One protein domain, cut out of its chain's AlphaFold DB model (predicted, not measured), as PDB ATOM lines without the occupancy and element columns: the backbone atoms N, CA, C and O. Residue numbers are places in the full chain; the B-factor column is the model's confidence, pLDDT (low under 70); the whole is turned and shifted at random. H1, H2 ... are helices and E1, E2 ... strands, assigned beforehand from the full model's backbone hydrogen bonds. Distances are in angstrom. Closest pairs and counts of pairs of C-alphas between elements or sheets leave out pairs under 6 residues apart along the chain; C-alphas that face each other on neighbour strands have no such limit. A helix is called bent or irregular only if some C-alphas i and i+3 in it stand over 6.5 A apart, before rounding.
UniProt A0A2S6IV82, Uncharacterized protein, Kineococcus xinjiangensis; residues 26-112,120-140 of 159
ATOM      1  N   ASP A  26     -36.477  -9.086  76.160       65.12
ATOM      2  CA  ASP A  26     -36.411 -10.533  76.405       65.12
ATOM      3  C   ASP A  26     -35.680 -10.862  77.722       65.12
ATOM      4  O   ASP A  26     -36.203 -11.606  78.545       65.12
ATOM      5  N   ASP A  27     -34.542 -10.209  77.990       68.12
ATOM      6  CA  ASP A  27     -33.794 -10.381  79.248       68.12
ATOM      7  C   ASP A  27     -34.590  -9.903  80.478       68.12
ATOM      8  O   ASP A  27     -34.408 -10.409  81.585       68.12
ATOM      9  N   ALA A  28     -35.455  -8.894  80.318       71.25
ATOM     10  CA  ALA A  28     -36.304  -8.401  81.400       71.25
ATOM     11  C   ALA A  28     -37.480  -9.355  81.652       71.25
ATOM     12  O   ALA A  28     -37.835  -9.584  82.808       71.25
ATOM     13  N   GLU A  29     -38.057  -9.929  80.593       71.50
ATOM     14  CA  GLU A  29     -39.112 -10.945  80.676       71.50
ATOM     15  C   GLU A  29     -38.603 -12.248  81.307       71.50
ATOM     16  O   GLU A  29     -39.282 -12.798  82.174       71.50
ATOM     17  N   GLU A  30     -37.399 -12.703  80.946       72.19
ATOM     18  CA  GLU A  30     -36.748 -13.864  81.571       72.19
ATOM     19  C   GLU A  30     -36.524 -13.619  83.070       72.19
ATOM     20  O   GLU A  30     -36.964 -14.411  83.900       72.19
ATOM     21  N   GLN A  31     -35.971 -12.462  83.445       74.25
ATOM     22  CA  GLN A  31     -35.791 -12.107  84.856       74.25
ATOM     23  C   GLN A  31     -37.114 -11.977  85.621       74.25
ATOM     24  O   GLN A  31     -37.175 -12.337  86.799       74.25
ATOM     25  N   LEU A  32     -38.171 -11.461  84.986       82.19
ATOM     26  CA  LEU A  32     -39.501 -11.400  85.595       82.19
ATOM     27  C   LEU A  32     -40.019 -12.805  85.899       82.19
ATOM     28  O   LEU A  32     -40.553 -13.043  86.985       82.19
ATOM     29  N   ALA A  33     -39.858 -13.714  84.936       82.75
ATOM     30  CA  ALA A  33     -40.263 -15.099  85.077       82.75
ATOM     31  C   ALA A  33     -39.519 -15.762  86.242       82.75
ATOM     32  O   ALA A  33     -40.155 -16.158  87.212       82.75
ATOM     33  N   GLU A  34     -38.188 -15.761  86.206       82.25
ATOM     34  CA  GLU A  34     -37.355 -16.469  87.181       82.25
ATOM     35  C   GLU A  34     -37.516 -15.952  88.617       82.25
ATOM     36  O   GLU A  34     -37.526 -16.738  89.561       82.25
ATOM     37  N   ASN A  35     -37.629 -14.633  88.808       83.00
ATOM     38  CA  ASN A  35     -37.557 -14.041  90.149       83.00
ATOM     39  C   ASN A  35     -38.932 -13.799  90.778       83.00
ATOM     40  O   ASN A  35     -39.043 -13.783  91.998       83.00
ATOM     41  N   PHE A  36     -39.986 -13.595  89.983       86.88
ATOM     42  CA  PHE A  36     -41.320 -13.309  90.522       86.88
ATOM     43  C   PHE A  36     -42.358 -14.348  90.137       86.88
ATOM     44  O   PHE A  36     -43.204 -14.661  90.966       86.88
ATOM     45  N   LEU A  37     -42.349 -14.877  88.912       89.69
ATOM     46  CA  LEU A  37     -43.422 -15.772  88.466       89.69
ATOM     47  C   LEU A  37     -43.170 -17.233  88.819       89.69
ATOM     48  O   LEU A  37     -44.112 -17.900  89.242       89.69
ATOM     49  N   ASP A  38     -41.940 -17.718  88.693       88.88
ATOM     50  CA  ASP A  38     -41.574 -19.101  88.996       88.88
ATOM     51  C   ASP A  38     -41.804 -19.439  90.480       88.88
ATOM     52  O   ASP A  38     -42.501 -20.422  90.739       88.88
ATOM     53  N   PRO A  39     -41.390 -18.604  91.462       91.50
ATOM     54  CA  PRO A  39     -41.736 -18.826  92.869       91.50
ATOM     55  C   PRO A  39     -43.242 -18.944  93.123       91.50
ATOM     56  O   PRO A  39     -43.700 -19.796  93.887       91.50
ATOM     57  N   LEU A  40     -44.039 -18.103  92.457       92.81
ATOM     58  CA  LEU A  40     -45.495 -18.108  92.591       92.81
ATOM     59  C   LEU A  40     -46.107 -19.353  91.941       92.81
ATOM     60  O   LEU A  40     -46.992 -19.983  92.520       92.81
ATOM     61  N   ALA A  41     -45.617 -19.741  90.766       90.25
ATOM     62  CA  ALA A  41     -46.054 -20.943  90.071       90.25
ATOM     63  C   ALA A  41     -45.713 -22.214  90.866       90.25
ATOM     64  O   ALA A  41     -46.559 -23.106  90.977       90.25
ATOM     65  N   ASP A  42     -44.525 -22.276  91.470       92.19
ATOM     66  CA  ASP A  42     -44.085 -23.378  92.331       92.19
ATOM     67  C   ASP A  42     -44.930 -23.489  93.608       92.19
ATOM     68  O   ASP A  42     -45.248 -24.600  94.049       92.19
ATOM     69  N   ALA A  43     -45.386 -22.356  94.150       92.69
ATOM     70  CA  ALA A  43     -46.366 -22.300  95.237       92.69
ATOM     71  C   ALA A  43     -47.805 -22.649  94.792       92.69
ATOM     72  O   ALA A  43     -48.709 -22.759  95.619       92.69
ATOM     73  N   GLY A  44     -48.042 -22.858  93.493       94.25
ATOM     74  CA  GLY A  44     -49.364 -23.148  92.934       94.25
ATOM     75  C   GLY A  44     -50.270 -21.921  92.794       94.25
ATOM     76  O   GLY A  44     -51.474 -22.075  92.569       94.25
ATOM     77  N   ILE A  45     -49.716 -20.714  92.906       93.44
ATOM     78  CA  ILE A  45     -50.437 -19.453  92.751       93.44
ATOM     79  C   ILE A  45     -50.613 -19.178  91.260       93.44
ATOM     80  O   ILE A  45     -49.655 -19.075  90.496       93.44
ATOM     81  N   THR A  46     -51.867 -19.049  90.826       93.56
ATOM     82  CA  THR A  46     -52.157 -18.677  89.436       93.56
ATOM     83  C   THR A  46     -51.918 -17.184  89.249       93.56
ATOM     84  O   THR A  46     -52.473 -16.368  89.988       93.56
ATOM     85  N   THR A  47     -51.124 -16.837  88.239       89.75
ATOM     86  CA  THR A  47     -50.777 -15.460  87.887       89.75
ATOM     87  C   THR A  47     -51.421 -15.076  86.553       89.75
ATOM     88  O   THR A  47     -51.496 -15.878  85.621       89.75
ATOM     89  N   VAL A  48     -51.929 -13.849  86.461       87.44
ATOM     90  CA  VAL A  48     -52.507 -13.282  85.239       87.44
ATOM     91  C   VAL A  48     -51.894 -11.911  85.025       87.44
ATOM     92  O   VAL A  48     -52.152 -10.993  85.798       87.44
ATOM     93  N   VAL A  49     -51.085 -11.763  83.978       83.69
ATOM     94  CA  VAL A  49     -50.593 -10.447  83.557       83.69
ATOM     95  C   VAL A  49     -51.770  -9.666  82.977       83.69
ATOM     96  O   VAL A  49     -52.367 -10.089  81.986       83.69
ATOM     97  N   GLU A  50     -52.126  -8.560  83.620       81.81
ATOM     98  CA  GLU A  50     -53.259  -7.723  83.227       81.81
ATOM     99  C   GLU A  50     -52.836  -6.647  82.232       81.81
ATOM    100  O   GLU A  50     -53.497  -6.454  81.209       81.81
ATOM    101  N   ASP A  51     -51.706  -5.993  82.498       77.81
ATOM    102  CA  ASP A  51     -51.099  -5.036  81.586       77.81
ATOM    103  C   ASP A  51     -49.580  -4.954  81.749       77.81
ATOM    104  O   ASP A  51     -49.015  -5.250  82.804       77.81
ATOM    105  N   THR A  52     -48.942  -4.523  80.663       76.62
ATOM    106  CA  THR A  52     -47.515  -4.231  80.599       76.62
ATOM    107  C   THR A  52     -47.326  -2.933  79.827       76.62
ATOM    108  O   THR A  52     -47.777  -2.806  78.687       76.62
ATOM    109  N   CYS A  53     -46.640  -1.967  80.430       77.00
ATOM    110  CA  CYS A  53     -46.400  -0.649  79.860       77.00
ATOM    111  C   CYS A  53     -44.902  -0.333  79.835       77.00
ATOM    112  O   CYS A  53     -44.239  -0.355  80.871       77.00
ATOM    113  N   ARG A  54     -44.377   0.043  78.664       71.56
ATOM    114  CA  ARG A  54     -43.021   0.588  78.519       71.56
ATOM    115  C   ARG A  54     -43.058   2.110  78.429       71.56
ATOM    116  O   ARG A  54     -43.821   2.659  77.636       71.56
ATOM    117  N   TYR A  55     -42.206   2.789  79.190       71.94
ATOM    118  CA  TYR A  55     -42.074   4.249  79.167       71.94
ATOM    119  C   TYR A  55     -40.610   4.692  79.150       71.94
ATOM    120  O   TYR A  55     -39.726   3.978  79.610       71.94
ATOM    121  N   GLY A  56     -40.344   5.879  78.601       67.44
ATOM    122  CA  GLY A  56     -38.976   6.361  78.366       67.44
ATOM    123  C   GLY A  56     -38.325   5.753  77.114       67.44
ATOM    124  O   GLY A  56     -39.001   5.153  76.281       67.44
ATOM    125  N   GLY A  57     -37.014   5.947  76.956       58.25
ATOM    126  CA  GLY A  57     -36.237   5.361  75.857       58.25
ATOM    127  C   GLY A  57     -36.426   6.047  74.505       58.25
ATOM    128  O   GLY A  57     -36.588   5.374  73.493       58.25
ATOM    129  N   MET A  58     -36.423   7.383  74.458       53.50
ATOM    130  CA  MET A  58     -36.357   8.125  73.191       53.50
ATOM    131  C   MET A  58     -35.044   8.923  73.120       53.50
ATOM    132  O   MET A  58     -34.930   9.929  73.826       53.50
ATOM    133  N   PRO A  59     -34.068   8.516  72.273       58.03
ATOM    134  CA  PRO A  59     -34.066   7.327  71.395       58.03
ATOM    135  C   PRO A  59     -34.001   5.996  72.175       58.03
ATOM    136  O   PRO A  59     -33.684   6.015  73.357       58.03
ATOM    137  N   VAL A  60     -34.291   4.859  71.513       54.06
ATOM    138  CA  VAL A  60     -34.462   3.494  72.099       54.06
ATOM    139  C   VAL A  60     -33.306   3.045  73.004       54.06
ATOM    140  O   VAL A  60     -33.499   2.244  73.912       54.06
ATOM    141  N   GLU A  61     -32.116   3.593  72.770       56.97
ATOM    142  CA  GLU A  61     -30.886   3.363  73.538       56.97
ATOM    143  C   GLU A  61     -30.861   4.102  74.894       56.97
ATOM    144  O   GLU A  61     -29.962   3.892  75.701       56.97
ATOM    145  N   GLY A  62     -31.821   4.995  75.141       63.19
ATOM    146  CA  GLY A  62     -31.956   5.752  76.382       63.19
ATOM    147  C   GLY A  62     -32.615   4.959  77.509       63.19
ATOM    148  O   GLY A  62     -33.106   3.847  77.319       63.19
ATOM    149  N   VAL A  63     -32.664   5.577  78.691       71.25
ATOM    150  CA  VAL A  63     -33.307   4.999  79.878       71.25
ATOM    151  C   VAL A  63     -34.790   4.770  79.613       71.25
ATOM    152  O   VAL A  63     -35.523   5.711  79.287       71.25
ATOM    153  N   TRP A  64     -35.223   3.528  79.757       70.38
ATOM    154  CA  TRP A  64     -36.604   3.097  79.678       70.38
ATOM    155  C   TRP A  64     -36.959   2.227  80.875       70.38
ATOM    156  O   TRP A  64     -36.115   1.616  81.528       70.38
ATOM    157  N   HIS A  65     -38.254   2.160  81.127       77.00
ATOM    158  CA  HIS A  65     -38.840   1.363  82.176       77.00
ATOM    159  C   HIS A  65     -39.919   0.460  81.603       77.00
ATOM    160  O   HIS A  65     -40.587   0.826  80.633       77.00
ATOM    161  N   LEU A  66     -40.100  -0.693  82.229       77.56
ATOM    162  CA  LEU A  66     -41.164  -1.638  81.940       77.56
ATOM    163  C   LEU A  66     -41.929  -1.875  83.232       77.56
ATOM    164  O   LEU A  66     -41.358  -2.348  84.205       77.56
ATOM    165  N   GLN A  67     -43.201  -1.515  83.252       84.81
ATOM    166  CA  GLN A  67     -44.086  -1.767  84.377       84.81
ATOM    167  C   GLN A  67     -45.079  -2.851  83.995       84.81
ATOM    168  O   GLN A  67     -45.700  -2.761  82.940       84.81
ATOM    169  N   THR A  68     -45.258  -3.824  84.877       83.19
ATOM    170  CA  THR A  68     -46.173  -4.946  84.687       83.19
ATOM    171  C   THR A  68     -47.120  -5.030  85.879       83.19
ATOM    172  O   THR A  68     -46.680  -4.990  87.034       83.19
ATOM    173  N   HIS A  69     -48.417  -5.151  85.604       87.81
ATOM    174  CA  HIS A  69     -49.448  -5.448  86.593       87.81
ATOM    175  C   HIS A  69     -49.893  -6.898  86.466       87.81
ATOM    176  O   HIS A  69     -50.232  -7.375  85.383       87.81
ATOM    177  N   ILE A  70     -49.868  -7.606  87.591       91.06
ATOM    178  CA  ILE A  70     -50.078  -9.046  87.643       91.06
ATOM    179  C   ILE A  70     -51.080  -9.336  88.746       91.06
ATOM    180  O   ILE A  70     -50.805  -9.107  89.925       91.06
ATOM    181  N   ARG A  71     -52.241  -9.867  88.372       93.88
ATOM    182  CA  ARG A  71     -53.217 -10.377  89.327       93.88
ATOM    183  C   ARG A  71     -52.822 -11.773  89.773       93.88
ATOM    184  O   ARG A  71     -52.447 -12.624  88.965       93.88
ATOM    185  N   LEU A  72     -52.903 -11.995  91.076       96.50
ATOM    186  CA  LEU A  72     -52.489 -13.212  91.752       96.50
ATOM    187  C   LEU A  72     -53.699 -13.814  92.453       96.50
ATOM    188  O   LEU A  72     -54.279 -13.201  93.350       96.50
ATOM    189  N   HIS A  73     -54.066 -15.032  92.065       96.19
ATOM    190  CA  HIS A  73     -55.203 -15.761  92.627       96.19
ATOM    191  C   HIS A  73     -54.870 -16.382  93.996       96.19
ATOM    192  O   HIS A  73     -55.026 -17.585  94.199       96.19
ATOM    193  N   ALA A  74     -54.375 -15.557  94.916       96.31
ATOM    194  CA  ALA A  74     -54.033 -15.921  96.284       96.31
ATOM    195  C   ALA A  74     -54.090 -14.686  97.208       96.31
ATOM    196  O   ALA A  74     -53.905 -13.554  96.740       96.31
ATOM    197  N   PRO A  75     -54.317 -14.871  98.521       96.75
ATOM    198  CA  PRO A  75     -54.199 -13.804  99.507       96.75
ATOM    199  C   PRO A  75     -52.771 -13.255  99.593       96.75
ATOM    200  O   PRO A  75     -51.797 -13.984  99.418       96.75
ATOM    201  N   LYS A  76     -52.651 -11.973  99.956       94.62
ATOM    202  CA  LYS A  76     -51.372 -11.244  99.950       94.62
ATOM    203  C   LYS A  76     -50.281 -11.937 100.754       94.62
ATOM    204  O   LYS A  76     -49.160 -12.031 100.283       94.62
ATOM    205  N   GLU A  77     -50.598 -12.423 101.950       94.31
ATOM    206  CA  GLU A  77     -49.589 -13.065 102.800       94.31
ATOM    207  C   GLU A  77     -49.054 -14.361 102.171       94.31
ATOM    208  O   GLU A  77     -47.857 -14.592 102.204       94.31
ATOM    209  N   GLU A  78     -49.898 -15.134 101.479       95.19
ATOM    210  CA  GLU A  78     -49.474 -16.359 100.784       95.19
ATOM    211  C   GLU A  78     -48.552 -16.043  99.591       95.19
ATOM    212  O   GLU A  78     -47.582 -16.751  99.339       95.19
ATOM    213  N   VAL A  79     -48.805 -14.927  98.897       94.88
ATOM    214  CA  VAL A  79     -47.912 -14.398  97.852       94.88
ATOM    215  C   VAL A  79     -46.563 -13.979  98.438       94.88
ATOM    216  O   VAL A  79     -45.523 -14.268  97.856       94.88
ATOM    217  N   ILE A  80     -46.572 -13.273  99.570       93.88
ATOM    218  CA  ILE A  80     -45.350 -12.799 100.228       93.88
ATOM    219  C   ILE A  80     -44.506 -13.961 100.729       93.88
ATOM    220  O   ILE A  80     -43.297 -13.956 100.502       93.88
ATOM    221  N   ASP A  81     -45.138 -14.965 101.331       93.44
ATOM    222  CA  ASP A  81     -44.470 -16.187 101.763       93.44
ATOM    223  C   ASP A  81     -43.854 -16.919 100.560       93.44
ATOM    224  O   ASP A  81     -42.668 -17.240 100.584       93.44
ATOM    225  N   ALA A  82     -44.601 -17.084  99.462       94.12
ATOM    226  CA  ALA A  82     -44.096 -17.726  98.247       94.12
ATOM    227  C   ALA A  82     -42.887 -16.993  97.635       94.12
ATOM    228  O   ALA A  82     -41.897 -17.630  97.268       94.12
ATOM    229  N   LEU A  83     -42.932 -15.658  97.551       91.62
ATOM    230  CA  LEU A  83     -41.811 -14.855  97.048       91.62
ATOM    231  C   LEU A  83     -40.590 -14.926  97.976       91.62
ATOM    232  O   LEU A  83     -39.461 -14.995  97.498       91.62
ATOM    233  N   ALA A  84     -40.801 -14.929  99.294       88.81
ATOM    234  CA  ALA A  84     -39.718 -15.055 100.265       88.81
ATOM    235  C   ALA A  84     -39.075 -16.455 100.249       88.81
ATOM    236  O   ALA A  84     -37.859 -16.575 100.402       88.81
ATOM    237  N   GLU A  85     -39.871 -17.512 100.063       88.88
ATOM    238  CA  GLU A  85     -39.404 -18.903 100.027       88.88
ATOM    239  C   GLU A  85     -38.698 -19.273  98.717       88.88
ATOM    240  O   GLU A  85     -37.730 -20.038  98.749       88.88
ATOM    241  N   GLY A  86     -39.144 -18.728  97.578       80.50
ATOM    242  CA  GLY A  86     -38.531 -18.984  96.270       80.50
ATOM    243  C   GLY A  86     -37.099 -18.457  96.135       80.50
ATOM    244  O   GLY A  86     -36.322 -18.983  95.339       80.50
ATOM    245  N   GLY A  87     -36.722 -17.474  96.960       73.00
ATOM    246  CA  GLY A  87     -35.423 -16.805  96.899       73.00
ATOM    247  C   GLY A  87     -35.360 -15.738  95.803       73.00
ATOM    248  O   GLY A  87     -36.270 -15.598  94.992       73.00
ATOM    249  N   GLY A  88     -34.304 -14.920  95.807       74.06
ATOM    250  CA  GLY A  88     -34.112 -13.866  94.801       74.06
ATOM    251  C   GLY A  88     -35.037 -12.651  94.945       74.06
ATOM    252  O   GLY A  88     -34.849 -11.674  94.224       74.06
ATOM    253  N   VAL A  89     -35.979 -12.662  95.898       80.38
ATOM    254  CA  VAL A  89     -36.835 -11.520  96.243       80.38
ATOM    255  C   VAL A  89     -36.665 -11.137  97.707       80.38
ATOM    256  O   VAL A  89     -36.726 -11.956  98.620       80.38
ATOM    257  N   PHE A  90     -36.475  -9.846  97.933       79.38
ATOM    258  CA  PHE A  90     -36.277  -9.230  99.224       79.38
ATOM    259  C   PHE A  90     -37.485  -8.379  99.634       79.38
ATOM    260  O   PHE A  90     -38.016  -7.584  98.850       79.38
ATOM    261  N   ILE A  91     -37.911  -8.554 100.887       79.38
ATOM    262  CA  ILE A  91     -39.157  -8.011 101.439       79.38
ATOM    263  C   ILE A  91     -38.844  -7.394 102.803       79.38
ATOM    264  O   ILE A  91     -38.609  -8.093 103.783       79.38
ATOM    265  N   GLU A  92     -38.799  -6.064 102.864       65.75
ATOM    266  CA  GLU A  92     -38.139  -5.363 103.979       65.75
ATOM    267  C   GLU A  92     -39.100  -4.715 104.987       65.75
ATOM    268  O   GLU A  92     -38.701  -4.284 106.066       65.75
ATOM    269  N   SER A  93     -40.379  -4.579 104.636       69.44
ATOM    270  CA  SER A  93     -41.316  -3.745 105.391       69.44
ATOM    271  C   SER A  93     -42.714  -4.331 105.407       69.44
ATOM    272  O   SER A  93     -43.149  -4.836 104.383       69.44
ATOM    273  N   ASP A  94     -43.438  -4.185 106.523       77.06
ATOM    274  CA  ASP A  94     -44.880  -4.469 106.647       77.06
ATOM    275  C   ASP A  94     -45.802  -3.350 106.142       77.06
ATOM    276  O   ASP A  94     -47.014  -3.400 106.352       77.06
ATOM    277  N   ARG A  95     -45.252  -2.323 105.480       76.12
ATOM    278  CA  ARG A  95     -46.061  -1.236 104.914       76.12
ATOM    279  C   ARG A  95     -46.980  -1.740 103.798       76.12
ATOM    280  O   ARG A  95     -46.612  -2.649 103.065       76.12
ATOM    281  N   GLU A  96     -48.132  -1.089 103.641       80.38
ATOM    282  CA  GLU A  96     -49.038  -1.303 102.508       80.38
ATOM    283  C   GLU A  96     -48.842  -0.187 101.461       80.38
ATOM    284  O   GLU A  96     -48.850   0.990 101.841       80.38
ATOM    285  N   PRO A  97     -48.682  -0.510 100.166       86.12
ATOM    286  CA  PRO A  97     -48.526  -1.855  99.615       86.12
ATOM    287  C   PRO A  97     -47.163  -2.464  99.976       86.12
ATOM    288  O   PRO A  97     -46.179  -1.744 100.182       86.12
ATOM    289  N   ARG A  98     -47.110  -3.796 100.062       84.88
ATOM    290  CA  ARG A  98     -45.943  -4.548 100.529       84.88
ATOM    291  C   ARG A  98     -44.801  -4.465  99.517       84.88
ATOM    292  O   ARG A  98     -44.959  -5.007  98.431       84.88
ATOM    293  N   PRO A  99     -43.654  -3.837  99.818       84.81
ATOM    294  CA  PRO A  99     -42.575  -3.687  98.843       84.81
ATOM    295  C   PRO A  99     -41.857  -5.004  98.595       84.81
ATOM    296  O   PRO A  99     -41.564  -5.721  99.551       84.81
ATOM    297  N   VAL A 100     -41.505  -5.251  97.338       85.94
ATOM    298  CA  VAL A 100     -40.722  -6.413  96.908       85.94
ATOM    299  C   VAL A 100     -39.625  -5.962  95.946       85.94
ATOM    300  O   VAL A 100     -39.852  -5.081  95.114       85.94
ATOM    301  N   TRP A 101     -38.431  -6.531  96.075       84.00
ATOM    302  CA  TRP A 101     -37.248  -6.159  95.290       84.00
ATOM    303  C   TRP A 101     -36.497  -7.403  94.871       84.00
ATOM    304  O   TRP A 101     -36.397  -8.327  95.667       84.00
ATOM    305  N   GLN A 102     -35.917  -7.424  93.680       79.44
ATOM    306  CA  GLN A 102     -34.982  -8.486  93.337       79.44
ATOM    307  C   GLN A 102     -33.695  -8.356  94.175       79.44
ATOM    308  O   GLN A 102     -33.194  -7.251  94.415       79.44
ATOM    309  N   GLU A 103     -33.145  -9.474  94.634       71.12
ATOM    310  CA  GLU A 103     -31.898  -9.501  95.399       71.12
ATOM    311  C   GLU A 103     -30.747  -8.843  94.610       71.12
ATOM    312  O   GLU A 103     -30.607  -9.032  93.403       71.12
ATOM    313  N   GLY A 104     -29.936  -8.016  95.280       62.69
ATOM    314  CA  GLY A 104     -28.833  -7.273  94.648       62.69
ATOM    315  C   GLY A 104     -29.238  -5.994  93.901       62.69
ATOM    316  O   GLY A 104     -28.367  -5.278  93.417       62.69
ATOM    317  N   THR A 105     -30.533  -5.671  93.846       61.06
ATOM    318  CA  THR A 105     -31.065  -4.466  93.168       61.06
ATOM    319  C   THR A 105     -31.572  -3.414  94.164       61.06
ATOM    320  O   THR A 105     -32.085  -2.356  93.798       61.06
ATOM    321  N   GLN A 106     -31.414  -3.699  95.461       52.66
ATOM    322  CA  GLN A 106     -31.864  -2.844  96.548       52.66
ATOM    323  C   GLN A 106     -31.016  -1.558  96.646       52.66
ATOM    324  O   GLN A 106     -29.789  -1.639  96.768       52.66
ATOM    325  N   PRO A 107     -31.646  -0.372  96.734       46.81
ATOM    326  CA  PRO A 107     -30.951   0.861  97.093       46.81
ATOM    327  C   PRO A 107     -30.298   0.736  98.482       46.81
ATOM    328  O   PRO A 107     -30.990   0.552  99.480       46.81
ATOM    329  N   GLY A 108     -28.967   0.829  98.557       42.09
ATOM    330  CA  GLY A 108     -28.213   0.738  99.819       42.09
ATOM    331  C   GLY A 108     -27.908  -0.686 100.311       42.09
ATOM    332  O   GLY A 108     -27.299  -0.841 101.372       42.09
ATOM    333  N   GLY A 109     -28.275  -1.723  99.550       39.44
ATOM    334  CA  GLY A 109     -27.901  -3.110  99.828       39.44
ATOM    335  C   GLY A 109     -26.405  -3.329  99.600       39.44
ATOM    336  O   GLY A 109     -25.954  -3.508  98.474       39.44
ATOM    337  N   GLY A 110     -25.610  -3.298 100.670       39.81
ATOM    338  CA  GLY A 110     -24.147  -3.449 100.646       39.81
ATOM    339  C   GLY A 110     -23.644  -4.867 100.338       39.81
ATOM    340  O   GLY A 110     -22.819  -5.395 101.084       39.81
ATOM    341  N   GLY A 111     -24.121  -5.495  99.262       38.34
ATOM    342  CA  GLY A 111     -23.809  -6.878  98.907       38.34
ATOM    343  C   GLY A 111     -23.383  -7.054  97.453       38.34
ATOM    344  O   GLY A 111     -24.187  -7.478  96.637       38.34
ATOM    345  N   GLY A 112     -22.099  -6.810  97.159       37.44
ATOM    346  CA  GLY A 112     -21.434  -7.328  95.955       37.44
ATOM    347  C   GLY A 112     -20.588  -6.316  95.182       37.44
ATOM    348  O   GLY A 112     -21.060  -5.780  94.199       37.44
ATOM    349  N   GLY A 120     -32.713  -3.893  87.707       68.31
ATOM    350  CA  GLY A 120     -33.475  -4.852  88.486       68.31
ATOM    351  C   GLY A 120     -34.951  -4.551  88.618       68.31
ATOM    352  O   GLY A 120     -35.408  -3.415  88.450       68.31
ATOM    353  N   TRP A 121     -35.698  -5.595  88.954       81.00
ATOM    354  CA  TRP A 121     -37.120  -5.491  89.235       81.00
ATOM    355  C   TRP A 121     -37.380  -4.985  90.655       81.00
ATOM    356  O   TRP A 121     -36.836  -5.487  91.640       81.00
ATOM    357  N   HIS A 122     -38.290  -4.026  90.761       83.69
ATOM    358  CA  HIS A 122     -38.814  -3.540  92.027       83.69
ATOM    359  C   HIS A 122     -40.311  -3.338  91.958       83.69
ATOM    360  O   HIS A 122     -40.863  -3.015  90.912       83.69
ATOM    361  N   GLY A 123     -40.993  -3.507  93.077       86.94
ATOM    362  CA  GLY A 123     -42.435  -3.542  93.034       86.94
ATOM    363  C   GLY A 123     -43.106  -3.519  94.381       86.94
ATOM    364  O   GLY A 123     -42.520  -3.214  95.424       86.94
ATOM    365  N   SER A 124     -44.388  -3.842  94.334       90.88
ATOM    366  CA  SER A 124     -45.211  -3.975  95.514       90.88
ATOM    367  C   SER A 124     -46.338  -4.976  95.310       90.88
ATOM    368  O   SER A 124     -46.945  -5.006  94.239       90.88
ATOM    369  N   VAL A 125     -46.665  -5.716  96.363       93.06
ATOM    370  CA  VAL A 125     -47.853  -6.563  96.450       93.06
ATOM    371  C   VAL A 125     -48.916  -5.842  97.273       93.06
ATOM    372  O   VAL A 125     -48.653  -5.403  98.391       93.06
ATOM    373  N   SER A 126     -50.121  -5.727  96.729       93.69
ATOM    374  CA  SER A 126     -51.283  -5.155  97.420       93.69
ATOM    375  C   SER A 126     -52.382  -6.199  97.545       93.69
ATOM    376  O   SER A 126     -52.502  -7.073  96.687       93.69
ATOM    377  N   ALA A 127     -53.207  -6.105  98.586       94.25
ATOM    378  CA  ALA A 127     -54.409  -6.934  98.679       94.25
ATOM    379  C   ALA A 127     -55.530  -6.389  97.774       94.25
ATOM    380  O   ALA A 127     -55.798  -5.188  97.778       94.25
ATOM    381  N   GLU A 128     -56.242  -7.275  97.075       92.44
ATOM    382  CA  GLU A 128     -57.447  -6.948  96.307       92.44
ATOM    383  C   GLU A 128     -58.566  -7.954  96.617       92.44
ATOM    384  O   GLU A 128     -58.683  -9.030  96.032       92.44
ATOM    385  N   GLY A 129     -59.412  -7.616  97.593       91.88
ATOM    386  CA  GLY A 129     -60.462  -8.523  98.056       91.88
ATOM    387  C   GLY A 129     -59.878  -9.802  98.666       91.88
ATOM    388  O   GLY A 129     -59.256  -9.748  99.724       91.88
ATOM    389  N   ALA A 130     -60.131 -10.947  98.026       92.75
ATOM    390  CA  ALA A 130     -59.562 -12.247  98.407       92.75
ATOM    391  C   ALA A 130     -58.295 -12.611  97.607       92.75
ATOM    392  O   ALA A 130     -57.679 -13.641  97.878       92.75
ATOM    393  N   GLU A 131     -57.937 -11.786  96.624       95.81
ATOM    394  CA  GLU A 131     -56.794 -11.943  95.728       95.81
ATOM    395  C   GLU A 131     -55.731 -10.882  96.049       95.81
ATOM    396  O   GLU A 131     -55.842 -10.123  97.023       95.81
ATOM    397  N   SER A 132     -54.682 -10.839  95.233       95.75
ATOM    398  CA  SER A 132     -53.610  -9.854  95.355       95.75
ATOM    399  C   SER A 132     -53.184  -9.325  93.999       95.75
ATOM    400  O   SER A 132     -53.348  -9.986  92.975       95.75
ATOM    401  N   VAL A 133     -52.563  -8.152  94.012       95.75
ATOM    402  CA  VAL A 133     -51.952  -7.543  92.832       95.75
ATOM    403  C   VAL A 133     -50.472  -7.352  93.088       95.75
ATOM    404  O   VAL A 133     -50.088  -6.687  94.050       95.75
ATOM    405  N   LEU A 134     -49.649  -7.901  92.202       93.81
ATOM    406  CA  LEU A 134     -48.226  -7.626  92.113       93.81
ATOM    407  C   LEU A 134     -47.991  -6.599  91.004       93.81
ATOM    408  O   LEU A 134     -48.265  -6.842  89.830       93.81
ATOM    409  N   ARG A 135     -47.459  -5.443  91.392       92.12
ATOM    410  CA  ARG A 135     -46.974  -4.414  90.473       92.12
ATOM    411  C   ARG A 135     -45.461  -4.415  90.512       92.12
ATOM    412  O   ARG A 135     -44.899  -4.160  91.571       92.12
ATOM    413  N   VAL A 136     -44.818  -4.642  89.376       89.19
ATOM    414  CA  VAL A 136     -43.355  -4.652  89.255       89.19
ATOM    415  C   VAL A 136     -42.902  -3.704  88.157       89.19
ATOM    416  O   VAL A 136     -43.611  -3.472  87.183       89.19
ATOM    417  N   VAL A 137     -41.727  -3.125  88.349       85.31
ATOM    418  CA  VAL A 137     -41.095  -2.145  87.479       85.31
ATOM    419  C   VAL A 137     -39.648  -2.563  87.265       85.31
ATOM    420  O   VAL A 137     -38.906  -2.778  88.219       85.31
ATOM    421  N   PHE A 138     -39.250  -2.646  86.006       81.00
ATOM    422  CA  PHE A 138     -37.876  -2.811  85.561       81.00
ATOM    423  C   PHE A 138     -37.377  -1.496  84.971       81.00
ATOM    424  O   PHE A 138     -38.146  -0.758  84.354       81.00
ATOM    425  N   ASN A 139     -36.089  -1.208  85.131       75.44
ATOM    426  CA  ASN A 139     -35.399  -0.093  84.488       75.44
ATOM    427  C   ASN A 139     -34.111  -0.621  83.850       75.44
ATOM    428  O   ASN A 139     -33.398  -1.365  84.504       75.44
ATOM    429  N   ASN A 140     -33.791  -0.226  82.616       69.44
ATOM    430  CA  ASN A 140     -32.551  -0.636  81.945       69.44
ATOM    431  C   ASN A 140     -31.306   0.201  82.315       69.44
ATOM    432  O   ASN A 140     -30.266   0.040  81.676       69.44
TER     433      ASN A 140
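This is residues 26 to 112 and 120 to 140 of the 159 residues of an uncharacterized protein of Kineococcus xinjiangensis (UniProt A0A2S6IV82). One twisted sheet of five strands makes a wall, with two helices, H1 and H2, covering one face and no named helix on the other. H1 runs along the strands over E2 and E5, while H2 is over E5 and E4 and touches H1 at a large angle. The printed part has 108 residues with two named helices and five named strands, in the order H1 E1 E2 H2 E3 E4 E5; the sheet's order is E1 - E2 - E5 - E4 - E3, all antiparallel. The class is mixed, helices and strands, in two layers, that is, helices on one face of a sheet. The whole is compact, with a radius of gyration of the C-alphas of 13.7 A, and rounded, spanning 42 by 33 by 25 A.

H1, residues 26 to 42, begins at C-alpha 26 (-36.411, -10.533, 76.405) and is 21.9 A long. It has a kink of 35 degrees near residue 36 and is only just irregular: C-alphas 35 and 38 are 6.6 A apart. E1, residues 47 to 56, is 26.6 A long and bends by 55 degrees at residue 50. E2, residues 64 to 72, is 25.8 A long. H2, residues 76 to 86, begins at C-alpha 76 (-51.372, -11.244, 99.950). E3 is residues 98 to 102 and E4 residues 122 to 128. E5, residues 131 to 139, is 26.9 A long and ends at C-alpha 139 (-35.399, -0.093, 84.488).

E1 and E2 form a hairpin, with N 50 and O 69 2.8 A apart, within hydrogen-bond range. E2 and E5 are antiparallel at 166 degrees, with N 68 and O 136 at 2.9 A. E4 and E5 form a hairpin, with N 126 and O 133 at 2.8 A. E3, an edge strand like E1, is antiparallel to E4, with N 100 and O 123 at 3.0 A. Residues 89 to 90 pair with residues 101 to 102 of E3, antiparallel. H1 is on the sheet at a height of 9.1 A, over E5 and only just over E2, where 3 of its C-alphas fall; its line stands at 24 degrees to E5 on the local plane. The closest C-alphas of H1 and E5 are those of Ala 28 and Phe 138, 7.1 A apart. H2 is on the same face at a height of 9.0 A, over E5 and only just over E4, where 3 of its C-alphas fall. The closest C-alphas of H2 and E5 are those of Lys 76 and Ser 132, 5.3 A apart. H1 touches H2 with residues 35 to 40 alone, the closest C-alphas being those of Pro 39 and Gly 86, 4.7 A apart; the tilt of 70.2 degrees is only just about perpendicular. E1 and E3 are apart. In H2 every O i to N i+4 pair is within hydrogen-bond range; in H1, 10 of 13 are.

The C-alphas farthest apart are those of Pro 59 and Ala 130, 42.0 A. Residues 113 to 119 are not printed, and C-alphas 112 and 120 are 14.4 A apart across this cut, in the link from E3 to E4. The link from H2 to E3 is long, with 11 residues. Mean pLDDT of the printed part is 79.8; 22 residues are under 70, among them residues 56 to 62 and 104 to 112.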